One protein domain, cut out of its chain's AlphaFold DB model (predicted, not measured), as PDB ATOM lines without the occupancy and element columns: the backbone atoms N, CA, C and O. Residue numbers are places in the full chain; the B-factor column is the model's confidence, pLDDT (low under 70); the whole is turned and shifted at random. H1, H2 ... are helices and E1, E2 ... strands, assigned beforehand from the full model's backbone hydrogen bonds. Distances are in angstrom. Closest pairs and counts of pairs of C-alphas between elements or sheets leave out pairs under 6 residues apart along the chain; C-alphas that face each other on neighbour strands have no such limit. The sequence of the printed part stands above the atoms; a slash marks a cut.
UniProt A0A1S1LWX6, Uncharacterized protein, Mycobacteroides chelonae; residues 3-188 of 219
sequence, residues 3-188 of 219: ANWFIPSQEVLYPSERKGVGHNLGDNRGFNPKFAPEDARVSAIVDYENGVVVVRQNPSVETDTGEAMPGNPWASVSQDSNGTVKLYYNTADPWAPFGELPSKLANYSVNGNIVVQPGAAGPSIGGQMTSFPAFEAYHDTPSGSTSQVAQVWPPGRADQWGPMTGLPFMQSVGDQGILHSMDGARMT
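What this domain is: This is residues 3 to 188 of the 219 residues of an uncharacterized protein of Mycobacteroides chelonae (UniProt A0A1S1LWX6). Two antiparallel five-stranded sheets, in the orders E5 E4 E1 E10 E11 and E6 E7 E8 E9 E12, stand face to face as a sandwich with their strands nearly aligned. The hairpin of E2 and E3 extends one end, with H2 near E2, while H3 crosses the second sheet on the face away from the first. The printed part has 186 residues, with three named helices and twelve named strands in the order E1 to E7, H1, E8 to E11, H2, E12, H3. The class is mostly strand, though under half of the residues are in named elements. The whole is compact, with a radius of gyration of the C-alphas of 16.3 A, and spans 52 by 34 by 29 A.

How they stand to each other: One sheet runs E6 at residues 74 to 79, E7 at 85 to 91, E8 at 110 to 117, E9 at 124 to 130 and E12 at 170 to 174. Within hydrogen-bond range are N 76 and O 88 of the hairpin E6 and E7, 2.9 A, N 87 and O 114 of E7 and E8, 2.8 A, N 115 and O 126 of the hairpin E8 and E9, 2.7 A, and N 127 and O 173 of E9 and E12, 2.8 A. H3, residues 176 to 181, is on this sheet at a height over the sheet of 7.3 A; it lies over E8, only just, with 3 of its C-alphas there, and runs across the strands, at 78 degrees to E8 on the local plane. H1, residues 100 to 105, is on the same sheet, its Lys 104 closest to Asn 90 of E7, C-alphas 6.5 A apart; with H1 and H3 on one face, the sheet makes two layers. The facing sheet is twisted and runs E5 at residues 52 to 57, E4 at 42 to 47, E1 at 3 to 6, E10 at 134 to 140 and E11 at 146 to 152. N 54 and O 45 of the hairpin E4 and E5, 2.9 A, N 3 and O 44, 2.8 A, N 4 and O 136, 2.8 A, and N 137 and O 150 of the hairpin E10 and E11, 2.8 A, are within range. The parts of the two sheets that face each other are 9.9 A apart, centre to centre, with strands at 23 degrees. E2, residues 11 to 16, and E3, residues 20 to 25, form an antiparallel hairpin, with N 14 and O 22 at 2.9 A. H2, residues 162 to 166, comes closest to E2 at Pro 163 and Leu 13, C-alphas 6.9 A apart. In H1, H2 and H3 every O i to N i+4 pair is within hydrogen-bond range.

Where its parts are: E8 measures 22.3 A from first to last C-alpha, E10 20.0 A and E9 19.7 A. E1 begins at C-alpha 3 (141.828, 152.330, 149.113), and H3 ends at C-alpha 181 (132.198, 167.615, 157.931).

The domain as a whole: The C-alphas of Arg 18 and Ala 120 are the farthest apart, 53.0 A. The links E3 to E4 and E5 to E6 are long, with 16 residues each. The printed part has no cut, and no printed residue is under 70 in pLDDT.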
ATOM      1  N   ALA A   3     142.267 151.665 150.331       96.44
ATOM      2  CA  ALA A   3     141.828 152.330 149.113       96.44
ATOM      3  C   ALA A   3     142.916 152.280 148.037       96.44
ATOM      4  O   ALA A   3     144.095 152.409 148.354       96.44
ATOM      5  N   ASN A   4     142.518 152.120 146.777       97.19
ATOM      6  CA  ASN A   4     143.412 152.036 145.631       97.19
ATOM      7  C   ASN A   4     142.929 152.906 144.476       97.19
ATOM      8  O   ASN A   4     141.732 152.983 144.201       97.19
ATOM      9  N   TRP A   5     143.893 153.465 143.751       97.94
ATOM     10  CA  TRP A   5     143.702 154.108 142.460       97.94
ATOM     11  C   TRP A   5     144.440 153.308 141.401       97.94
ATOM     12  O   TRP A   5     145.670 153.228 141.444       97.94
ATOM     13  N   PHE A   6     143.712 152.716 140.458       98.19
ATOM     14  CA  PHE A   6     144.290 151.840 139.441       98.19
ATOM     15  C   PHE A   6     143.879 152.250 138.037       98.19
ATOM     16  O   PHE A   6     142.740 152.655 137.802       98.19
ATOM     17  N   ILE A   7     144.813 152.125 137.104       98.25
ATOM     18  CA  ILE A   7     144.615 152.375 135.682       98.25
ATOM     19  C   ILE A   7     143.986 151.125 135.058       98.25
ATOM     20  O   ILE A   7     144.637 150.079 135.039       98.25
ATOM     21  N   PRO A   8     142.749 151.201 134.532       98.12
ATOM     22  CA  PRO A   8     142.078 150.017 134.004       98.12
ATOM     23  C   PRO A   8     142.733 149.416 132.760       98.12
ATOM     24  O   PRO A   8     142.692 148.204 132.568       98.12
ATOM     25  N   SER A   9     143.313 150.255 131.901       97.62
ATOM     26  CA  SER A   9     143.981 149.818 130.679       97.62
ATOM     27  C   SER A   9     145.359 149.222 130.952       97.62
ATOM     28  O   SER A   9     145.965 149.435 131.998       97.62
ATOM     29  N   GLN A  10     145.877 148.483 129.972       96.94
ATOM     30  CA  GLN A  10     147.253 147.986 129.988       96.94
ATOM     31  C   GLN A  10     148.292 149.099 129.841       96.94
ATOM     32  O   GLN A  10     149.420 148.954 130.298       96.94
ATOM     33  N   GLU A  11     147.913 150.207 129.216       96.88
ATOM     34  CA  GLU A  11     148.807 151.313 128.909       96.88
ATOM     35  C   GLU A  11     148.039 152.634 128.905       96.88
ATOM     36  O   GLU A  11     146.834 152.655 128.617       96.88
ATOM     37  N   VAL A  12     148.734 153.726 129.218       96.69
ATOM     38  CA  VAL A  12     148.242 155.099 129.109       96.69
ATOM     39  C   VAL A  12     149.264 156.055 128.516       96.69
ATOM     40  O   VAL A  12     150.470 155.862 128.642       96.69
ATOM     41  N   LEU A  13     148.754 157.119 127.902       94.75
ATOM     42  CA  LEU A  13     149.548 158.165 127.277       94.75
ATOM     43  C   LEU A  13     149.893 159.276 128.267       94.75
ATOM     44  O   LEU A  13     149.046 159.711 129.054       94.75
ATOM     45  N   TYR A  14     151.102 159.816 128.133       90.81
ATOM     46  CA  TYR A  14     151.508 161.079 128.742       90.81
ATOM     47  C   TYR A  14     152.167 161.996 127.695       90.81
ATOM     48  O   TYR A  14     152.816 161.511 126.761       90.81
ATOM     49  N   PRO A  15     152.013 163.331 127.796       87.75
ATOM     50  CA  PRO A  15     152.734 164.245 126.913       87.75
ATOM     51  C   PRO A  15     154.242 164.179 127.191       87.75
ATOM     52  O   PRO A  15     154.666 164.344 128.330       87.75
ATOM     53  N   SER A  16     155.064 163.974 126.163       85.19
ATOM     54  CA  SER A  16     156.520 163.858 126.313       85.19
ATOM     55  C   SER A  16     157.230 164.959 125.539       85.19
ATOM     56  O   SER A  16     157.049 165.085 124.332       85.19
ATOM     57  N   GLU A  17     158.115 165.710 126.194       81.75
ATOM     58  CA  GLU A  17     158.956 166.701 125.504       81.75
ATOM     59  C   GLU A  17     159.937 166.052 124.517       81.75
ATOM     60  O   GLU A  17     160.299 166.654 123.510       81.75
ATOM     61  N   ARG A  18     160.371 164.814 124.795       81.00
ATOM     62  CA  ARG A  18     161.358 164.099 123.972       81.00
ATOM     63  C   ARG A  18     160.722 163.329 122.820       81.00
ATOM     64  O   ARG A  18     161.296 163.292 121.736       81.00
ATOM     65  N   LYS A  19     159.573 162.691 123.062       84.31
ATOM     66  CA  LYS A  19     158.913 161.781 122.106       84.31
ATOM     67  C   LYS A  19     157.638 162.365 121.476       84.31
ATOM     68  O   LYS A  19     157.051 161.748 120.595       84.31
ATOM     69  N   GLY A  20     157.171 163.529 121.931       86.25
ATOM     70  CA  GLY A  20     155.835 164.059 121.638       86.25
ATOM     71  C   GLY A  20     154.764 163.386 122.503       86.25
ATOM     72  O   GLY A  20     154.100 164.046 123.301       86.25
ATOM     73  N   VAL A  21     154.649 162.061 122.402       90.19
ATOM     74  CA  VAL A  21     153.776 161.225 123.237       90.19
ATOM     75  C   VAL A  21     154.600 160.072 123.793       90.19
ATOM     76  O   VAL A  21     155.354 159.441 123.058       90.19
ATOM     77  N   GLY A  22     154.497 159.842 125.099       92.19
ATOM     78  CA  GLY A  22     155.070 158.682 125.766       92.19
ATOM     79  C   GLY A  22     153.982 157.773 126.321       92.19
ATOM     80  O   GLY A  22     152.816 158.167 126.422       92.19
ATOM     81  N   HIS A  23     154.382 156.557 126.672       94.62
ATOM     82  CA  HIS A  23     153.481 155.502 127.108       94.62
ATOM     83  C   HIS A  23     153.939 154.940 128.450       94.62
ATOM     84  O   HIS A  23     155.119 154.649 128.631       94.62
ATOM     85  N   ASN A  24     153.006 154.793 129.385       95.38
ATOM     86  CA  ASN A  24     153.243 154.153 130.672       95.38
ATOM     87  C   ASN A  24     152.344 152.936 130.842       95.38
ATOM     88  O   ASN A  24     151.164 152.975 130.481       95.38
ATOM     89  N   LEU A  25     152.871 151.893 131.482       96.88
ATOM     90  CA  LEU A  25     152.076 150.737 131.875       96.88
ATOM     91  C   LEU A  25     150.950 151.152 132.829       96.88
ATOM     92  O   LEU A  25     151.159 151.855 133.823       96.88
ATOM     93  N   GLY A  26     149.750 150.678 132.516       96.62
ATOM     94  CA  GLY A  26     148.617 150.669 133.425       96.62
ATOM     95  C   GLY A  26     148.554 149.378 134.239       96.62
ATOM     96  O   GLY A  26     149.407 148.500 134.116       96.62
ATOM     97  N   ASP A  27     147.525 149.251 135.076       97.31
ATOM     98  CA  ASP A  27     147.364 148.094 135.966       97.31
ATOM     99  C   ASP A  27     146.545 146.960 135.314       97.31
ATOM    100  O   ASP A  27     146.430 145.878 135.883       97.31
ATOM    101  N   ASN A  28     145.990 147.198 134.116       97.00
ATOM    102  CA  ASN A  28     145.294 146.222 133.272       97.00
ATOM    103  C   ASN A  28     144.249 145.364 134.004       97.00
ATOM    104  O   ASN A  28     144.255 144.130 133.919       97.00
ATOM    105  N   ARG A  29     143.363 146.000 134.771       97.12
ATOM    106  CA  ARG A  29     142.412 145.270 135.612       97.12
ATOM    107  C   ARG A  29     141.101 146.007 135.838       97.12
ATOM    108  O   ARG A  29     140.956 147.183 135.524       97.12
ATOM    109  N   GLY A  30     140.152 145.289 136.433       97.69
ATOM    110  CA  GLY A  30     138.943 145.849 137.034       97.69
ATOM    111  C   GLY A  30     139.023 145.878 138.561       97.69
ATOM    112  O   GLY A  30     140.077 145.629 139.153       97.69
ATOM    113  N   PHE A  31     137.884 146.155 139.194       98.31
ATOM    114  CA  PHE A  31     137.756 146.123 140.650       98.31
ATOM    115  C   PHE A  31     138.065 144.740 141.226       98.31
ATOM    116  O   PHE A  31     137.620 143.723 140.689       98.31
ATOM    117  N   ASN A  32     138.796 144.704 142.338       96.50
ATOM    118  CA  ASN A  32     139.191 143.459 142.983       96.50
ATOM    119  C   ASN A  32     139.321 143.641 144.506       96.50
ATOM    120  O   ASN A  32     140.305 144.217 144.959       96.50
ATOM    121  N   PRO A  33     138.435 143.063 145.339       94.81
ATOM    122  CA  PRO A  33     138.528 143.194 146.801       94.81
ATOM    123  C   PRO A  33     139.818 142.614 147.402       94.81
ATOM    124  O   PRO A  33     140.200 142.974 148.518       94.81
ATOM    125  N   LYS A  34     140.489 141.722 146.664       93.25
ATOM    126  CA  LYS A  34     141.731 141.047 147.054       93.25
ATOM    127  C   LYS A  34     142.964 141.651 146.378       93.25
ATOM    128  O   LYS A  34     143.962 140.949 146.242       93.25
ATOM    129  N   PHE A  35     142.886 142.897 145.909       88.19
ATOM    130  CA  PHE A  35     144.052 143.579 145.356       88.19
ATOM    131  C   PHE A  35     145.201 143.594 146.367       88.19
ATOM    132  O   PHE A  35     144.980 143.733 147.578       88.19
ATOM    133  N   ALA A  36     146.420 143.542 145.853       89.12
ATOM    134  CA  ALA A  36     147.606 143.911 146.594       89.12
ATOM    135  C   ALA A  36     147.991 145.376 146.285       89.12
ATOM    136  O   ALA A  36     147.575 145.927 145.260       89.12
ATOM    137  N   PRO A  37     148.737 146.072 147.162       87.94
ATOM    138  CA  PRO A  37     149.158 147.452 146.905       87.94
ATOM    139  C   PRO A  37     150.000 147.638 145.628       87.94
ATOM    140  O   PRO A  37     150.151 148.755 145.145       87.94
ATOM    141  N   GLU A  38     150.620 146.583 145.102       89.38
ATOM    142  CA  GLU A  38     151.330 146.554 143.818       89.38
ATOM    143  C   GLU A  38     150.401 146.588 142.596       89.38
ATOM    144  O   GLU A  38     150.820 147.053 141.540       89.38
ATOM    145  N   ASP A  39     149.133 146.201 142.755       91.94
ATOM    146  CA  ASP A  39     148.134 146.164 141.681       91.94
ATOM    147  C   ASP A  39     147.496 147.547 141.435       91.94
ATOM    148  O   ASP A  39     146.341 147.652 141.035       91.94
ATOM    149  N   ALA A  40     148.158 148.646 141.769       94.81
ATOM    150  CA  ALA A  40     147.588 149.985 141.639       94.81
ATOM    151  C   ALA A  40     148.665 151.026 141.355       94.81
ATOM    152  O   ALA A  40     149.855 150.781 141.535       94.81
ATOM    153  N   ARG A  41     148.258 152.232 140.960       94.06
ATOM    154  CA  ARG A  41     149.158 153.391 140.896       94.06
ATOM    155  C   ARG A  41     149.348 154.030 142.254       94.06
ATOM    156  O   ARG A  41     150.467 154.393 142.607       94.06
ATOM    157  N   VAL A  42     148.261 154.148 143.007       95.88
ATOM    158  CA  VAL A  42     148.268 154.713 144.353       95.88
ATOM    159  C   VAL A  42     147.514 153.782 145.282       95.88
ATOM    160  O   VAL A  42     146.452 153.274 144.923       95.88
ATOM    161  N   SER A  43     148.040 153.600 146.484       96.00
ATOM    162  CA  SER A  43     147.371 152.881 147.563       96.00
ATOM    163  C   SER A  43     147.374 153.724 148.821       96.00
ATOM    164  O   SER A  43     148.384 154.345 149.155       96.00
ATOM    165  N   ALA A  44     146.260 153.708 149.543       95.38
ATOM    166  CA  ALA A  44     146.143 154.289 150.863       95.38
ATOM    167  C   ALA A  44     145.580 153.273 151.859       95.38
ATOM    168  O   ALA A  44     144.673 152.499 151.545       95.38
ATOM    169  N   ILE A  45     146.109 153.289 153.076       94.81
ATOM    170  CA  ILE A  45     145.613 152.494 154.198       94.81
ATOM    171  C   ILE A  45     145.349 153.446 155.355       94.81
ATOM    172  O   ILE A  45     146.209 154.255 155.686       94.81
ATOM    173  N   VAL A  46     144.169 153.330 155.960       95.06
ATOM    174  CA  VAL A  46     143.833 153.950 157.247       95.06
ATOM    175  C   VAL A  46     143.583 152.823 158.238       95.06
ATOM    176  O   VAL A  46     142.589 152.099 158.119       95.06
ATOM    177  N   ASP A  47     144.509 152.657 159.169       93.06
ATOM    178  CA  ASP A  47     144.478 151.675 160.246       93.06
ATOM    179  C   ASP A  47     144.128 152.407 161.546       93.06
ATOM    180  O   ASP A  47     144.936 153.163 162.093       93.06
ATOM    181  N   TYR A  48     142.881 152.241 161.988       91.50
ATOM    182  CA  TYR A  48     142.354 152.932 163.163       91.50
ATOM    183  C   TYR A  48     142.891 152.334 164.456       91.50
ATOM    184  O   TYR A  48     143.115 153.054 165.425       91.50
ATOM    185  N   GLU A  49     143.108 151.025 164.456       89.31
ATOM    186  CA  GLU A  49     143.581 150.250 165.587       89.31
ATOM    187  C   GLU A  49     145.013 150.635 165.966       89.31
ATOM    188  O   GLU A  49     145.328 150.746 167.151       89.31
ATOM    189  N   ASN A  50     145.865 150.884 164.969       92.00
ATOM    190  CA  ASN A  50     147.261 151.271 165.170       92.00
ATOM    191  C   ASN A  50     147.503 152.783 165.031       92.00
ATOM    192  O   ASN A  50     148.609 153.248 165.303       92.00
ATOM    193  N   GLY A  51     146.500 153.557 164.605       91.31
ATOM    194  CA  GLY A  51     146.636 154.998 164.373       91.31
ATOM    195  C   GLY A  51     147.593 155.327 163.226       91.31
ATOM    196  O   GLY A  51     148.350 156.294 163.302       91.31
ATOM    197  N   VAL A  52     147.595 154.503 162.174       92.81
ATOM    198  CA  VAL A  52     148.533 154.610 161.051       92.81
ATOM    199  C   VAL A  52     147.790 154.971 159.773       92.81
ATOM    200  O   VAL A  52     146.784 154.359 159.414       92.81
ATOM    201  N   VAL A  53     148.342 155.936 159.038       93.19
ATOM    202  CA  VAL A  53     147.966 156.198 157.649       93.19
ATOM    203  C   VAL A  53     149.176 155.975 156.759       93.19
ATOM    204  O   VAL A  53     150.239 156.546 156.990       93.19
ATOM    205  N   VAL A  54     149.010 155.145 155.732       93.06
ATOM    206  CA  VAL A  54     150.035 154.885 154.717       93.06
ATOM    207  C   VAL A  54     149.516 155.366 153.378       93.06
ATOM    208  O   VAL A  54     148.391 155.044 153.012       93.06
ATOM    209  N   VAL A  55     150.352 156.085 152.633       93.81
ATOM    210  CA  VAL A  55     150.125 156.401 151.221       93.81
ATOM    211  C   VAL A  55     151.334 155.933 150.433       93.81
ATOM    212  O   VAL A  55     152.473 156.207 150.803       93.81
ATOM    213  N   ARG A  56     151.083 155.216 149.343       92.94
ATOM    214  CA  ARG A  56     152.105 154.686 148.443       92.94
ATOM    215  C   ARG A  56     151.774 155.091 147.019       92.94
ATOM    216  O   ARG A  56     150.634 154.936 146.594       92.94
ATOM    217  N   GLN A  57     152.788 155.534 146.283       94.44
ATOM    218  CA  GLN A  57     152.758 155.634 144.828       94.44
ATOM    219  C   GLN A  57     153.678 154.554 144.249       94.44
ATOM    220  O   GLN A  57     154.836 154.444 144.658       94.44
ATOM    221  N   ASN A  58     153.176 153.758 143.309       94.81
ATOM    222  CA  ASN A  58     153.994 152.783 142.593       94.81
ATOM    223  C   ASN A  58     154.787 153.449 141.462       94.81
ATOM    224  O   ASN A  58     154.322 154.441 140.894       94.81
ATOM    225  N   PRO A  59     155.976 152.918 141.114       94.44
ATOM    226  CA  PRO A  59     156.766 153.448 140.010       94.44
ATOM    227  C   PRO A  59     155.981 153.462 138.699       94.44
ATOM    228  O   PRO A  59     155.227 152.528 138.409       94.44
ATOM    229  N   SER A  60     156.187 154.508 137.904       94.81
ATOM    230  CA  SER A  60     155.688 154.572 136.529       94.81
ATOM    231  C   SER A  60     156.705 153.907 135.614       94.81
ATOM    232  O   SER A  60     157.899 154.200 135.708       94.81
ATOM    233  N   VAL A  61     156.238 152.975 134.787       95.38
ATOM    234  CA  VAL A  61     157.083 152.169 133.903       95.38
ATOM    235  C   VAL A  61     156.796 152.573 132.472       95.38
ATOM    236  O   VAL A  61     155.672 152.385 132.007       95.38
ATOM    237  N   GLU A  62     157.808 153.107 131.802       93.38
ATOM    238  CA  GLU A  62     157.721 153.536 130.410       93.38
ATOM    239  C   GLU A  62     157.718 152.307 129.494       93.38
ATOM    240  O   GLU A  62     158.570 151.427 129.634       93.38
ATOM    241  N   THR A  63     156.740 152.198 128.593       93.25
ATOM    242  CA  THR A  63     156.511 150.941 127.866       93.25
ATOM    243  C   THR A  63     157.554 150.651 126.785       93.25
ATOM    244  O   THR A  63     157.850 149.481 126.534       93.25
ATOM    245  N   ASP A  64     158.138 151.673 126.152       89.50
ATOM    246  CA  ASP A  64     159.114 151.461 125.077       89.50
ATOM    247  C   ASP A  64     160.471 151.020 125.636       89.50
ATOM    248  O   ASP A  64     161.154 150.185 125.040       89.50
ATOM    249  N   THR A  65     160.898 151.619 126.752       90.38
ATOM    250  CA  THR A  65     162.229 151.378 127.334       90.38
ATOM    251  C   THR A  65     162.211 150.370 128.479       90.38
ATOM    252  O   THR A  65     163.247 149.779 128.787       90.38
ATOM    253  N   GLY A  66     161.058 150.170 129.121       92.81
ATOM    254  CA  GLY A  66     160.933 149.415 130.367       92.81
ATOM    255  C   GLY A  66     161.516 150.142 131.584       92.81
ATOM    256  O   GLY A  66     161.634 149.543 132.655       92.81
ATOM    257  N   GLU A  67     161.912 151.411 131.444       93.38
ATOM    258  CA  GLU A  67     162.475 152.187 132.546       93.38
ATOM    259  C   GLU A  67     161.396 152.506 133.585       93.38
ATOM    260  O   GLU A  67     160.330 153.037 133.274       93.38
ATOM    261  N   ALA A  68     161.690 152.196 134.848       94.56
ATOM    262  CA  ALA A  68     160.812 152.472 135.973       94.56
ATOM    263  C   ALA A  68     161.316 153.685 136.758       94.56
ATOM    264  O   ALA A  68     162.462 153.703 137.213       94.56
ATOM    265  N   MET A  69     160.446 154.668 136.979       91.44
ATOM    266  CA  MET A  69     160.747 155.835 137.806       91.44
ATOM    267  C   MET A  69     159.778 155.938 138.989       91.44
ATOM    268  O   MET A  69     158.558 155.920 138.790       91.44
ATOM    269  N   PRO A  70     160.285 156.049 140.231       89.75
ATOM    270  CA  PRO A  70     159.449 156.349 141.384       89.75
ATOM    271  C   PRO A  70     159.070 157.837 141.394       89.75
ATOM    272  O   PRO A  70     159.909 158.695 141.123       89.75
ATOM    273  N   GLY A  71     157.816 158.135 141.731       87.62
ATOM    274  CA  GLY A  71     157.384 159.489 142.094       87.62
ATOM    275  C   GLY A  71     157.404 159.695 143.610       87.62
ATOM    276  O   GLY A  71     157.485 158.730 144.376       87.62
ATOM    277  N   ASN A  72     157.312 160.948 144.043       89.81
ATOM    278  CA  ASN A  72     157.218 161.350 145.437       89.81
ATOM    279  C   ASN A  72     155.782 161.799 145.797       89.81
ATOM    280  O   ASN A  72     155.377 162.932 145.502       89.81
ATOM    281  N   PRO A  73     154.978 160.939 146.449       92.12
ATOM    282  CA  PRO A  73     153.608 161.287 146.794       92.12
ATOM    283  C   PRO A  73     153.582 162.439 147.805       92.12
ATOM    284  O   PRO A  73     154.233 162.382 148.846       92.12
ATOM    285  N   TRP A  74     152.779 163.467 147.538       94.06
ATOM    286  CA  TRP A  74     152.412 164.440 148.565       94.06
ATOM    287  C   TRP A  74     151.173 163.934 149.268       94.06
ATOM    288  O   TRP A  74     150.190 163.592 148.609       94.06
ATOM    289  N   ALA A  75     151.199 163.894 150.590       95.00
ATOM    290  CA  ALA A  75     150.034 163.507 151.355       95.00
ATOM    291  C   ALA A  75     149.940 164.317 152.639       95.00
ATOM    292  O   ALA A  75     150.932 164.791 153.189       95.00
ATOM    293  N   SER A  76     148.723 164.512 153.119       96.31
ATOM    294  CA  SER A  76     148.483 165.140 154.410       96.31
ATOM    295  C   SER A  76     147.264 164.518 155.056       96.31
ATOM    296  O   SER A  76     146.326 164.120 154.368       96.31
ATOM    297  N   VAL A  77     147.256 164.453 156.379       97.00
ATOM    298  CA  VAL A  77     146.202 163.808 157.153       97.00
ATOM    299  C   VAL A  77     145.673 164.735 158.239       97.00
ATOM    300  O   VAL A  77     146.413 165.532 158.810       97.00
ATOM    301  N   SER A  78     144.388 164.625 158.543       97.19
ATOM    302  CA  SER A  78     143.776 165.204 159.736       97.19
ATOM    303  C   SER A  78     142.843 164.182 160.366       97.19
ATOM    304  O   SER A  78     142.267 163.359 159.653       97.19
ATOM    305  N   GLN A  79     142.685 164.242 161.684       96.88
ATOM    306  CA  GLN A  79     141.741 163.409 162.417       96.88
ATOM    307  C   GLN A  79     140.912 164.286 163.353       96.88
ATOM    308  O   GLN A  79     141.464 165.084 164.110       96.88
ATOM    309  N   ASP A  80     139.593 164.132 163.292       96.38
ATOM    310  CA  ASP A  80     138.664 164.763 164.224       96.38
ATOM    311  C   ASP A  80     138.458 163.892 165.477       96.38
ATOM    312  O   ASP A  80     138.717 162.689 165.499       96.38
ATOM    313  N   SER A  81     137.960 164.514 166.540       94.75
ATOM    314  CA  SER A  81     137.655 163.915 167.841       94.75
ATOM    315  C   SER A  81     136.675 162.735 167.786       94.75
ATOM    316  O   SER A  81     136.736 161.850 168.636       94.75
ATOM    317  N   ASN A  82     135.796 162.688 166.780       93.94
ATOM    318  CA  ASN A  82     134.895 161.558 166.528       93.94
ATOM    319  C   ASN A  82     135.571 160.395 165.768       93.94
ATOM    320  O   ASN A  82     134.906 159.432 165.392       93.94
ATOM    321  N   GLY A  83     136.877 160.497 165.517       95.19
ATOM    322  CA  GLY A  83     137.662 159.514 164.787       95.19
ATOM    323  C   GLY A  83     137.637 159.684 163.270       95.19
ATOM    324  O   GLY A  83     138.329 158.937 162.601       95.19
ATOM    325  N   THR A  84     136.900 160.636 162.694       97.81
ATOM    326  CA  THR A  84     136.894 160.855 161.238       97.81
ATOM    327  C   THR A  84     138.281 161.268 160.754       97.81
ATOM    328  O   THR A  84     138.861 162.218 161.273       97.81
ATOM    329  N   VAL A  85     138.806 160.576 159.743       97.88
ATOM    330  CA  VAL A  85     140.118 160.858 159.146       97.88
ATOM    331  C   VAL A  85     139.938 161.449 157.757       97.88
ATOM    332  O   VAL A  85     139.274 160.858 156.911       97.88
ATOM    333  N   LYS A  86     140.575 162.592 157.496       98.00
ATOM    334  CA  LYS A  86     140.705 163.183 156.160       98.00
ATOM    335  C   LYS A  86     142.117 162.963 155.648       98.00
ATOM    336  O   LYS A  86     143.075 163.340 156.313       98.00
ATOM    337  N   LEU A  87     142.228 162.394 154.456       97.56
ATOM    338  CA  LEU A  87     143.459 162.215 153.702       97.56
ATOM    339  C   LEU A  87     143.412 163.101 152.456       97.56
ATOM    340  O   LEU A  87     142.544 162.924 151.605       97.56
ATOM    341  N   TYR A  88     144.375 164.003 152.329       97.19
ATOM    342  CA  TYR A  88     144.739 164.617 151.057       97.19
ATOM    343  C   TYR A  88     145.899 163.838 150.439       97.19
ATOM    344  O   TYR A  88     146.832 163.459 151.151       97.19
ATOM    345  N   TYR A  89     145.864 163.627 149.127       96.50
ATOM    346  CA  TYR A  89     146.960 163.030 148.369       96.50
ATOM    347  C   TYR A  89     147.131 163.737 147.019       96.50
ATOM    348  O   TYR A  89     146.162 164.206 146.420       96.50
ATOM    349  N   ASN A  90     148.366 163.795 146.528       96.44
ATOM    350  CA  ASN A  90     148.716 164.300 145.206       96.44
ATOM    351  C   ASN A  90     149.947 163.555 144.665       96.44
ATOM    352  O   ASN A  90     151.087 163.733 145.103       96.44
ATOM    353  N   THR A  91     149.699 162.683 143.695       94.88
ATOM    354  CA  THR A  91     150.675 161.767 143.095       94.88
ATOM    355  C   THR A  91     150.755 162.057 141.606       94.88
ATOM    356  O   THR A  91     149.729 162.157 140.939       94.88
ATOM    357  N   ALA A  92     151.954 162.270 141.076       94.19
ATOM    358  CA  ALA A  92     152.127 162.647 139.679       94.19
ATOM    359  C   ALA A  92     153.096 161.681 139.015       94.19
ATOM    360  O   ALA A  92     153.981 161.126 139.667       94.19
ATOM    361  N   ASP A  93     152.886 161.471 137.724       93.12
ATOM    362  CA  ASP A  93     153.768 160.672 136.896       93.12
ATOM    363  C   ASP A  93     155.133 161.379 136.782       93.12
ATOM    364  O   ASP A  93     155.180 162.535 136.356       93.12
ATOM    365  N   PRO A  94     156.248 160.742 137.182       91.69
ATOM    366  CA  PRO A  94     157.574 161.337 137.048       91.69
ATOM    367  C   PRO A  94     157.997 161.541 135.584       91.69
ATOM    368  O   PRO A  94     158.891 162.349 135.335       91.69
ATOM    369  N   TRP A  95     157.350 160.859 134.631       90.12
ATOM    370  CA  TRP A  95     157.562 161.036 133.192       90.12
ATOM    371  C   TRP A  95     156.718 162.154 132.572       90.12
ATOM    372  O   TRP A  95     156.920 162.492 131.404       90.12
ATOM    373  N   ALA A  96     155.788 162.738 133.335       83.31
ATOM    374  CA  ALA A  96     154.949 163.841 132.884       83.31
ATOM    375  C   ALA A  96     155.793 165.012 132.336       83.31
ATOM    376  O   ALA A  96     156.941 165.204 132.758       83.31
ATOM    377  N   PRO A  97     155.246 165.824 131.411       71.88
ATOM    378  CA  PRO A  97     155.982 166.949 130.842       71.88
ATOM    379  C   PRO A  97     156.401 167.902 131.968       71.88
ATOM    380  O   PRO A  97     155.631 168.145 132.900       71.88
ATOM    381  N   PHE A  98     157.631 168.420 131.910       78.75
ATOM    382  CA  PHE A  98     158.247 169.231 132.971       78.75
ATOM    383  C   PHE A  98     158.469 168.518 134.325       78.75
ATOM    384  O   PHE A  98     158.972 169.129 135.270       78.75
ATOM    385  N   GLY A  99     158.156 167.224 134.423       85.25
ATOM    386  CA  GLY A  99     158.361 166.389 135.601       85.25
ATOM    387  C   GLY A  99     157.248 166.471 136.648       85.25
ATOM    388  O   GLY A  99     156.185 167.073 136.472       85.25
ATOM    389  N   GLU A 100     157.518 165.833 137.784       90.00
ATOM    390  CA  GLU A 100     156.524 165.584 138.824       90.00
ATOM    391  C   GLU A 100     155.993 166.872 139.480       90.00
ATOM    392  O   GLU A 100     154.782 167.057 139.610       90.00
ATOM    393  N   LEU A 101     156.889 167.778 139.889       90.81
ATOM    394  CA  LEU A 101     156.531 168.978 140.650       90.81
ATOM    395  C   LEU A 101     155.589 169.915 139.864       90.81
ATOM    396  O   LEU A 101     154.527 170.245 140.397       90.81
ATOM    397  N   PRO A 102     155.895 170.324 138.614       91.75
ATOM    398  CA  PRO A 102     154.974 171.148 137.832       91.75
ATOM    399  C   PRO A 102     153.619 170.480 137.605       91.75
ATOM    400  O   PRO A 102     152.591 171.146 137.702       91.75
ATOM    401  N   SER A 103     153.604 169.162 137.385       91.94
ATOM    402  CA  SER A 103     152.371 168.395 137.180       91.94
ATOM    403  C   SER A 103     151.451 168.442 138.401       91.94
ATOM    404  O   SER A 103     150.254 168.696 138.264       91.94
ATOM    405  N   LYS A 104     152.005 168.296 139.614       93.31
ATOM    406  CA  LYS A 104     151.234 168.446 140.859       93.31
ATOM    407  C   LYS A 104     150.703 169.865 141.055       93.31
ATOM    408  O   LYS A 104     149.556 170.018 141.463       93.31
ATOM    409  N   LEU A 105     151.516 170.887 140.769       91.81
ATOM    410  CA  LEU A 105     151.127 172.298 140.908       91.81
ATOM    411  C   LEU A 105     150.054 172.718 139.893       91.81
ATOM    412  O   LEU A 105     149.229 173.578 140.190       91.81
ATOM    413  N   ALA A 106     150.049 172.101 138.711       90.50
ATOM    414  CA  ALA A 106     149.049 172.314 137.670       90.50
ATOM    415  C   ALA A 106     147.784 171.449 137.842       90.50
ATOM    416  O   ALA A 106     146.898 171.503 136.992       90.50
ATOM    417  N   ASN A 107     147.697 170.639 138.908       90.56
ATOM    418  CA  ASN A 107     146.656 169.625 139.118       90.56
ATOM    419  C   ASN A 107     146.515 168.620 137.959       90.56
ATOM    420  O   ASN A 107     145.464 168.008 137.788       90.56
ATOM    421  N   TYR A 108     147.575 168.411 137.174       93.06
ATOM    422  CA  TYR A 108     147.646 167.346 136.177       93.06
ATOM    423  C   TYR A 108     148.285 166.108 136.818       93.06
ATOM    424  O   TYR A 108     149.413 165.717 136.528       93.06
ATOM    425  N   SER A 109     147.585 165.539 137.793       95.19
ATOM    426  CA  SER A 109     148.105 164.500 138.682       95.19
ATOM    427  C   SER A 109     146.960 163.687 139.273       95.19
ATOM    428  O   SER A 109     145.825 164.149 139.289       95.19
ATOM    429  N   VAL A 110     147.224 162.493 139.797       96.69
ATOM    430  CA  VAL A 110     146.224 161.730 140.551       96.69
ATOM    431  C   VAL A 110     146.161 162.310 141.961       96.69
ATOM    432  O   VAL A 110     147.052 162.070 142.785       96.69
ATOM    433  N   ASN A 111     145.139 163.123 142.219       97.31
ATOM    434  CA  ASN A 111     145.009 163.891 143.453       97.31
ATOM    435  C   ASN A 111     143.566 163.951 143.964       97.31
ATOM    436  O   ASN A 111     142.618 163.668 143.229       97.31
ATOM    437  N   GLY A 112     143.407 164.285 145.242       97.50
ATOM    438  CA  GLY A 112     142.093 164.389 145.852       97.50
ATOM    439  C   GLY A 112     142.099 164.428 147.371       97.50
ATOM    440  O   GLY A 112     143.139 164.432 148.028       97.50
ATOM    441  N   ASN A 113     140.888 164.442 147.920       97.69
ATOM    442  CA  ASN A 113     140.595 164.282 149.333       97.69
ATOM    443  C   ASN A 113     139.690 163.064 149.522       97.69
ATOM    444  O   ASN A 113     138.624 162.994 148.909       97.69
ATOM    445  N   ILE A 114     140.077 162.155 150.411       98.12
ATOM    446  CA  ILE A 114     139.229 161.067 150.901       98.12
ATOM    447  C   ILE A 114     139.036 161.258 152.399       98.12
ATOM    448  O   ILE A 114     139.998 161.380 153.151       98.12
ATOM    449  N   VAL A 115     137.787 161.275 152.830       98.25
ATOM    450  CA  VAL A 115     137.374 161.324 154.226       98.25
ATOM    451  C   VAL A 115     136.750 159.991 154.590       98.25
ATOM    452  O   VAL A 115     135.935 159.446 153.849       98.25
ATOM    453  N   VAL A 116     137.159 159.463 155.734       97.88
ATOM    454  CA  VAL A 116     136.786 158.153 156.245       97.88
ATOM    455  C   VAL A 116     136.171 158.377 157.607       97.88
ATOM    456  O   VAL A 116     136.863 158.785 158.536       97.88
ATOM    457  N   GLN A 117     134.882 158.106 157.735       97.56
ATOM    458  CA  GLN A 117     134.182 158.202 159.004       97.56
ATOM    459  C   GLN A 117     133.990 156.793 159.573       97.56
ATOM    460  O   GLN A 117     133.355 155.966 158.912       97.56
ATOM    461  N   PRO A 118     134.535 156.478 160.762       95.19
ATOM    462  CA  PRO A 118     134.285 155.192 161.399       95.19
ATOM    463  C   PRO A 118     132.812 155.075 161.822       95.19
ATOM    464  O   PRO A 118     132.150 156.068 162.122       95.19
ATOM    465  N   GLY A 119     132.294 153.849 161.869       91.88
ATOM    466  CA  GLY A 119     130.907 153.580 162.237       91.88
ATOM    467  C   GLY A 119     130.700 152.138 162.690       91.88
ATOM    468  O   GLY A 119     131.498 151.255 162.380       91.88
ATOM    469  N   ALA A 120     129.609 151.885 163.419       88.00
ATOM    470  CA  ALA A 120     129.316 150.565 163.989       88.00
ATOM    471  C   ALA A 120     129.120 149.465 162.927       88.00
ATOM    472  O   ALA A 120     129.423 148.304 163.179       88.00
ATOM    473  N   ALA A 121     128.633 149.829 161.737       86.12
ATOM    474  CA  ALA A 121     128.464 148.918 160.602       86.12
ATOM    475  C   ALA A 121     129.716 148.825 159.701       86.12
ATOM    476  O   ALA A 121     129.693 148.132 158.686       86.12
ATOM    477  N   GLY A 122     130.796 149.525 160.055       90.31
ATOM    478  CA  GLY A 122     131.962 149.752 159.206       90.31
ATOM    479  C   GLY A 122     132.121 151.225 158.815       90.31
ATOM    480  O   GLY A 122     131.268 152.057 159.138       90.31
ATOM    481  N   PRO A 123     133.234 151.572 158.149       95.25
ATOM    482  CA  PRO A 123     133.518 152.938 157.760       95.25
ATOM    483  C   PRO A 123     132.643 153.368 156.581       95.25
ATOM    484  O   PRO A 123     132.401 152.600 155.651       95.25
ATOM    485  N   SER A 124     132.235 154.632 156.599       96.19
ATOM    486  CA  SER A 124     131.670 155.333 155.444       96.19
ATOM    487  C   SER A 124     132.714 156.278 154.862       96.19
ATOM    488  O   SER A 124     133.630 156.699 155.575       96.19
ATOM    489  N   ILE A 125     132.603 156.609 153.574       97.50
ATOM    490  CA  ILE A 125     133.535 157.544 152.937       97.50
ATOM    491  C   ILE A 125     132.822 158.676 152.216       97.50
ATOM    492  O   ILE A 125     131.730 158.499 151.676       97.50
ATOM    493  N   GLY A 126     133.510 159.806 152.162       98.25
ATOM    494  CA  GLY A 126     133.187 160.966 151.351       98.25
ATOM    495  C   GLY A 126     134.455 161.534 150.744       98.25
ATOM    496  O   GLY A 126     135.515 161.463 151.356       98.25
ATOM    497  N   GLY A 127     134.398 162.088 149.544       97.81
ATOM    498  CA  GLY A 127     135.608 162.581 148.910       97.81
ATOM    499  C   GLY A 127     135.408 163.228 147.557       97.81
ATOM    500  O   GLY A 127     134.319 163.212 146.980       97.81
ATOM    501  N   GLN A 128     136.509 163.774 147.062       98.12
ATOM    502  CA  GLN A 128     136.649 164.313 145.721       98.12
ATOM    503  C   GLN A 128     138.025 163.908 145.193       98.12
ATOM    504  O   GLN A 128     139.023 164.081 145.887       98.12
ATOM    505  N   MET A 129     138.085 163.377 143.982       97.44
ATOM    506  CA  MET A 129     139.319 162.920 143.340       97.44
ATOM    507  C   MET A 129     139.364 163.370 141.889       97.44
ATOM    508  O   MET A 129     138.328 163.715 141.328       97.44
ATOM    509  N   THR A 130     140.525 163.299 141.248       97.56
ATOM    510  CA  THR A 130     140.592 163.419 139.791       97.56
ATOM    511  C   THR A 130     139.729 162.373 139.091       97.56
ATOM    512  O   THR A 130     139.518 161.263 139.580       97.56
ATOM    513  N   SER A 131     139.224 162.703 137.905       97.81
ATOM    514  CA  SER A 131     138.300 161.850 137.143       97.81
ATOM    515  C   SER A 131     138.989 160.645 136.494       97.81
ATOM    516  O   SER A 131     138.352 159.830 135.833       97.81
ATOM    517  N   PHE A 132     140.299 160.528 136.691       97.81
ATOM    518  CA  PHE A 132     141.123 159.384 136.345       97.81
ATOM    519  C   PHE A 132     142.208 159.217 137.425       97.81
ATOM    520  O   PHE A 132     142.715 160.231 137.922       97.81
ATOM    521  N   PRO A 133     142.589 157.984 137.805       98.00
ATOM    522  CA  PRO A 133     142.156 156.697 137.259       98.00
ATOM    523  C   PRO A 133     140.921 156.142 138.007       98.00
ATOM    524  O   PRO A 133     140.170 156.918 138.597       98.00
ATOM    525  N   ALA A 134     140.658 154.829 137.950       98.50
ATOM    526  CA  ALA A 134     139.586 154.206 138.734       98.50
ATOM    527  C   ALA A 134     139.939 154.187 140.227       98.50
ATOM    528  O   ALA A 134     141.116 154.169 140.578       98.50
ATOM    529  N   PHE A 135     138.929 154.150 141.096       98.38
ATOM    530  CA  PHE A 135     139.085 154.111 142.548       98.38
ATOM    531  C   PHE A 135     138.272 152.981 143.169       98.38
ATOM    532  O   PHE A 135     137.120 152.755 142.801       98.38
ATOM    533  N   GLU A 136     138.842 152.304 144.157       98.19
ATOM    534  CA  GLU A 136     138.146 151.312 144.969       98.19
ATOM    535  C   GLU A 136     138.572 151.413 146.430       98.19
ATOM    536  O   GLU A 136     139.735 151.667 146.733       98.19
ATOM    537  N   ALA A 137     137.630 151.191 147.340       97.56
ATOM    538  CA  ALA A 137     137.874 151.154 148.769       97.56
ATOM    539  C   ALA A 137     137.124 149.993 149.415       97.56
ATOM    540  O   ALA A 137     135.949 149.741 149.122       97.56
ATOM    541  N   TYR A 138     137.806 149.321 150.335       96.88
ATOM    542  CA  TYR A 138     137.289 148.184 151.079       96.88
ATOM    543  C   TYR A 138     137.614 148.300 152.566       96.88
ATOM    544  O   TYR A 138     138.622 148.877 152.988       96.88
ATOM    545  N   HIS A 139     136.740 147.717 153.372       95.19
ATOM    546  CA  HIS A 139     136.915 147.556 154.801       95.19
ATOM    547  C   HIS A 139     137.190 146.089 155.101       95.19
ATOM    548  O   HIS A 139     136.325 145.241 154.871       95.19
ATOM    549  N   ASP A 140     138.383 145.817 155.623       92.25
ATOM    550  CA  ASP A 140     138.747 144.516 156.167       92.25
ATOM    551  C   ASP A 140     138.574 144.529 157.679       92.25
ATOM    552  O   ASP A 140     139.049 145.444 158.354       92.25
ATOM    553  N   THR A 141     137.900 143.512 158.202       88.75
ATOM    554  CA  THR A 141     137.744 143.309 159.638       88.75
ATOM    555  C   THR A 141     138.904 142.475 160.191       88.75
ATOM    556  O   THR A 141     139.477 141.655 159.466       88.75
ATOM    557  N   PRO A 142     139.192 142.559 161.502       84.62
ATOM    558  CA  PRO A 142     140.165 141.676 162.152       84.62
ATOM    559  C   PRO A 142     139.854 140.176 161.995       84.62
ATOM    560  O   PRO A 142     140.750 139.343 162.070       84.62
ATOM    561  N   SER A 143     138.588 139.818 161.745       86.75
ATOM    562  CA  SER A 143     138.158 138.441 161.467       86.75
ATOM    563  C   SER A 143     138.434 137.978 160.027       86.75
ATOM    564  O   SER A 143     138.029 136.877 159.657       86.75
ATOM    565  N   GLY A 144     139.080 138.809 159.202       86.06
ATOM    566  CA  GLY A 144     139.441 138.499 157.817       86.06
ATOM    567  C   GLY A 144     138.303 138.664 156.805       86.06
ATOM    568  O   GLY A 144     138.400 138.147 155.694       86.06
ATOM    569  N   SER A 145     137.207 139.338 157.167       91.00
ATOM    570  CA  SER A 145     136.111 139.628 156.233       91.00
ATOM    571  C   SER A 145     136.356 140.950 155.515       91.00
ATOM    572  O   SER A 145     136.675 141.941 156.160       91.00
ATOM    573  N   THR A 146     136.150 140.979 154.198       94.69
ATOM    574  CA  THR A 146     136.278 142.191 153.377       94.69
ATOM    575  C   THR A 146     134.905 142.631 152.882       94.69
ATOM    576  O   THR A 146     134.157 141.832 152.318       94.69
ATOM    577  N   SER A 147     134.584 143.910 153.054       94.50
ATOM    578  CA  SER A 147     133.352 144.535 152.564       94.50
ATOM    579  C   SER A 147     133.671 145.727 151.666       94.50
ATOM    580  O   SER A 147     134.642 146.450 151.892       94.50
ATOM    581  N   GLN A 148     132.879 145.911 150.610       96.19
ATOM    582  CA  GLN A 148     133.021 147.054 149.714       96.19
ATOM    583  C   GLN A 148     132.543 148.328 150.407       96.19
ATOM    584  O   GLN A 148     131.455 148.356 150.974       96.19
ATOM    585  N   VAL A 149     133.354 149.381 150.311       96.81
ATOM    586  CA  VAL A 149     133.036 150.712 150.837       96.81
ATOM    587  C   VAL A 149     132.680 151.650 149.690       96.81
ATOM    588  O   VAL A 149     131.658 152.328 149.737       96.81
ATOM    589  N   ALA A 150     133.487 151.660 148.626       97.44
ATOM    590  CA  ALA A 150     133.203 152.438 147.427       97.44
ATOM    591  C   ALA A 150     133.946 151.896 146.207       97.44
ATOM    592  O   ALA A 150     135.012 151.299 146.326       97.44
ATOM    593  N   GLN A 151     133.386 152.158 145.032       97.94
ATOM    594  CA  GLN A 151     134.003 151.922 143.734       97.94
ATOM    595  C   GLN A 151     133.588 153.055 142.805       97.94
ATOM    596  O   GLN A 151     132.410 153.408 142.751       97.94
ATOM    597  N   VAL A 152     134.548 153.628 142.090       98.25
ATOM    598  CA  VAL A 152     134.322 154.705 141.128       98.25
ATOM    599  C   VAL A 152     135.125 154.396 139.874       98.25
ATOM    600  O   VAL A 152     136.336 154.189 139.925       98.25
ATOM    601  N   TRP A 153     134.435 154.331 138.741       98.12
ATOM    602  CA  TRP A 153     135.057 154.153 137.434       98.12
ATOM    603  C   TRP A 153     135.285 155.522 136.778       98.12
ATOM    604  O   TRP A 153     134.475 156.419 137.020       98.12
ATOM    605  N   PRO A 154     136.323 155.712 135.940       97.44
ATOM    606  CA  PRO A 154     136.469 156.944 135.173       97.44
ATOM    607  C   PRO A 154     135.190 157.222 134.364       97.44
ATOM    608  O   PRO A 154     134.757 156.348 133.610       97.44
ATOM    609  N   PRO A 155     134.570 158.411 134.488       93.62
ATOM    610  CA  PRO A 155     133.276 158.698 133.866       93.62
ATOM    611  C   PRO A 155     133.368 158.842 132.341       93.62
ATOM    612  O   PRO A 155     132.360 158.749 131.644       93.62
ATOM    613  N   GLY A 156     134.573 159.093 131.826       90.62
ATOM    614  CA  GLY A 156     134.869 159.172 130.402       90.62
ATOM    615  C   GLY A 156     135.652 157.954 129.933       90.62
ATOM    616  O   GLY A 156     135.113 156.864 129.754       90.62
ATOM    617  N   ARG A 157     136.947 158.156 129.684       95.31
ATOM    618  CA  ARG A 157     137.812 157.127 129.110       95.31
ATOM    619  C   ARG A 157     138.558 156.372 130.201       95.31
ATOM    620  O   ARG A 157     139.236 156.967 131.031       95.31
ATOM    621  N   ALA A 158     138.467 155.050 130.135       96.38
ATOM    622  CA  ALA A 158     139.281 154.118 130.914       96.38
ATOM    623  C   ALA A 158     140.402 153.475 130.072       96.38
ATOM    624  O   ALA A 158     141.052 152.536 130.522       96.38
ATOM    625  N   ASP A 159     140.589 153.956 128.840       96.25
ATOM    626  CA  ASP A 159     141.621 153.513 127.904       96.25
ATOM    627  C   ASP A 159     142.885 154.389 127.995       96.25
ATOM    628  O   ASP A 159     143.017 155.236 128.882       96.25
ATOM    629  N   GLN A 160     143.800 154.217 127.037       96.50
ATOM    630  CA  GLN A 160     145.082 154.916 126.995       96.50
ATOM    631  C   GLN A 160     144.998 156.456 127.054       96.50
ATOM    632  O   GLN A 160     145.933 157.106 127.509       96.50
ATOM    633  N   TRP A 161     143.880 157.061 126.644       96.06
ATOM    634  CA  TRP A 161     143.674 158.516 126.683       96.06
ATOM    635  C   TRP A 161     143.020 159.001 127.984       96.06
ATOM    636  O   TRP A 161     142.719 160.191 128.130       96.06
ATOM    637  N   GLY A 162     142.769 158.089 128.923       96.75
ATOM    638  CA  GLY A 162     142.188 158.379 130.228       96.75
ATOM    639  C   GLY A 162     142.870 159.539 130.957       96.75
ATOM    640  O   GLY A 162     142.163 160.477 131.333       96.75
ATOM    641  N   PRO A 163     144.215 159.586 131.071       95.25
ATOM    642  CA  PRO A 163     144.880 160.694 131.751       95.25
ATOM    643  C   PRO A 163     144.565 162.070 131.153       95.25
ATOM    644  O   PRO A 163     144.189 162.986 131.881       95.25
ATOM    645  N   MET A 164     144.629 162.205 129.825       92.50
ATOM    646  CA  MET A 164     144.406 163.482 129.129       92.50
ATOM    647  C   MET A 164     142.974 164.004 129.268       92.50
ATOM    648  O   MET A 164     142.740 165.206 129.184       92.50
ATOM    649  N   THR A 165     142.013 163.100 129.460       93.75
ATOM    650  CA  THR A 165     140.587 163.440 129.540       93.75
ATOM    651  C   THR A 165     140.037 163.432 130.961       93.75
ATOM    652  O   THR A 165     138.919 163.895 131.164       93.75
ATOM    653  N   GLY A 166     140.800 162.936 131.940       96.06
ATOM    654  CA  GLY A 166     140.331 162.771 133.312       96.06
ATOM    655  C   GLY A 166     141.187 163.429 134.394       96.06
ATOM    656  O   GLY A 166     140.611 163.862 135.387       96.06
ATOM    657  N   LEU A 167     142.510 163.567 134.229       95.19
ATOM    658  CA  LEU A 167     143.348 164.258 135.228       95.19
ATOM    659  C   LEU A 167     142.971 165.737 135.425       95.19
ATOM    660  O   LEU A 167     142.945 166.167 136.573       95.19
ATOM    661  N   PRO A 168     142.611 166.513 134.379       94.38
ATOM    662  CA  PRO A 168     142.230 167.919 134.558       94.38
ATOM    663  C   PRO A 168     140.900 168.149 135.294       94.38
ATOM    664  O   PRO A 168     140.560 169.295 135.587       94.38
ATOM    665  N   PHE A 169     140.109 167.101 135.538       96.38
ATOM    666  CA  PHE A 169     138.750 167.212 136.065       96.38
ATOM    667  C   PHE A 169     138.606 166.455 137.375       96.38
ATOM    668  O   PHE A 169     139.227 165.417 137.570       96.38
ATOM    669  N   MET A 170     137.705 166.911 138.238       97.25
ATOM    670  CA  MET A 170     137.409 166.267 139.516       97.25
ATOM    671  C   MET A 170     136.050 165.564 139.476       97.25
ATOM    672  O   MET A 170     135.123 166.026 138.812       97.25
ATOM    673  N   GLN A 171     135.917 164.485 140.239       97.12
ATOM    674  CA  GLN A 171     134.676 163.762 140.482       97.12
ATOM    675  C   GLN A 171     134.499 163.476 141.975       97.12
ATOM    676  O   GLN A 171     135.468 163.382 142.734       97.12
ATOM    677  N   SER A 172     133.248 163.328 142.397       97.81
ATOM    678  CA  SER A 172     132.897 162.985 143.774       97.81
ATOM    679  C   SER A 172     133.019 161.486 144.039       97.81
ATOM    680  O   SER A 172     132.787 160.653 143.165       97.81
ATOM    681  N   VAL A 173     133.325 161.152 145.289       97.50
ATOM    682  CA  VAL A 173     133.372 159.789 145.821       97.50
ATOM    683  C   VAL A 173     132.507 159.737 147.075       97.50
ATOM    684  O   VAL A 173     132.696 160.543 147.982       97.50
ATOM    685  N   GLY A 174     131.584 158.778 147.155       96.81
ATOM    686  CA  GLY A 174     130.783 158.554 148.362       96.81
ATOM    687  C   GLY A 174     129.966 159.773 148.819       96.81
ATOM    688  O   GLY A 174     129.547 160.605 148.011       96.81
ATOM    689  N   ASP A 175     129.735 159.866 150.126       97.50
ATOM    690  CA  ASP A 175     128.871 160.872 150.748       97.50
ATOM    691  C   ASP A 175     129.586 162.223 150.910       97.50
ATOM    692  O   ASP A 175     130.534 162.373 151.680       97.50
ATOM    693  N   GLN A 176     129.110 163.250 150.209       97.88
ATOM    694  CA  GLN A 176     129.708 164.586 150.269       97.88
ATOM    695  C   GLN A 176     129.454 165.304 151.605       97.88
ATOM    696  O   GLN A 176     130.231 166.181 151.973       97.88
ATOM    697  N   GLY A 177     128.442 164.902 152.380       97.88
ATOM    698  CA  GLY A 177     128.250 165.389 153.747       97.88
ATOM    699  C   GLY A 177     129.405 164.987 154.670       97.88
ATOM    700  O   GLY A 177     129.835 165.785 155.501       97.88
ATOM    701  N   ILE A 178     129.975 163.793 154.466       97.50
ATOM    702  CA  ILE A 178     131.175 163.335 155.182       97.50
ATOM    703  C   ILE A 178     132.403 164.144 154.756       97.50
ATOM    704  O   ILE A 178     133.228 164.484 155.596       97.50
ATOM    705  N   LEU A 179     132.530 164.493 153.471       97.94
ATOM    706  CA  LEU A 179     133.613 165.371 153.023       97.94
ATOM    707  C   LEU A 179     133.530 166.745 153.706       97.94
ATOM    708  O   LEU A 179     134.529 167.221 154.246       97.94
ATOM    709  N   HIS A 180     132.338 167.348 153.703       97.81
ATOM    710  CA  HIS A 180     132.108 168.692 154.233       97.81
ATOM    711  C   HIS A 180     132.176 168.771 155.762       97.81
ATOM    712  O   HIS A 180     132.459 169.834 156.309       97.81
ATOM    713  N   SER A 181     131.995 167.653 156.475       97.19
ATOM    714  CA  SER A 181     132.198 167.615 157.931       97.19
ATOM    715  C   SER A 181     133.648 167.914 158.338       97.19
ATOM    716  O   SER A 181     133.891 168.369 159.451       97.19
ATOM    717  N   MET A 182     134.597 167.716 157.416       97.38
ATOM    718  CA  MET A 182     136.028 167.976 157.593       97.38
ATOM    719  C   MET A 182     136.499 169.222 156.815       97.38
ATOM    720  O   MET A 182     137.686 169.352 156.472       97.38
ATOM    721  N   ASP A 183     135.586 170.139 156.489       94.94
ATOM    722  CA  ASP A 183     135.937 171.435 155.912       94.94
ATOM    723  C   ASP A 183     136.657 172.306 156.949       94.94
ATOM    724  O   ASP A 183     136.272 172.398 158.112       94.94
ATOM    725  N   GLY A 184     137.767 172.925 156.541       91.81
ATOM    726  CA  GLY A 184     138.622 173.703 157.445       91.81
ATOM    727  C   GLY A 184     139.494 172.872 158.398       91.81
ATOM    728  O   GLY A 184     140.221 173.457 159.204       91.81
ATOM    729  N   ALA A 185     139.473 171.537 158.297       93.94
ATOM    730  CA  ALA A 185     140.362 170.670 159.065       93.94
ATOM    731  C   ALA A 185     141.836 171.059 158.849       93.94
ATOM    732  O   ALA A 185     142.292 171.254 157.718       93.94
ATOM    733  N   ARG A 186     142.595 171.162 159.945       93.75
ATOM    734  CA  ARG A 186     144.040 171.402 159.876       93.75
ATOM    735  C   ARG A 186     144.732 170.109 159.476       93.75
ATOM    736  O   ARG A 186     144.636 169.113 160.190       93.75
ATOM    737  N   MET A 187     145.408 170.145 158.337       94.88
ATOM    738  CA  MET A 187     146.102 168.997 157.768       94.88
ATOM    739  C   MET A 187     147.560 168.977 158.232       94.88
ATOM    740  O   MET A 187     148.231 170.008 158.226       94.88
ATOM    741  N   THR A 188     148.042 167.797 158.597       93.00
ATOM    742  CA  THR A 188     149.444 167.515 158.906       93.00
ATOM    743  C   THR A 188     150.064 166.811 157.713       93.00
ATOM    744  O   THR A 188     149.552 165.780 157.280       93.00
TER     745      THR A 188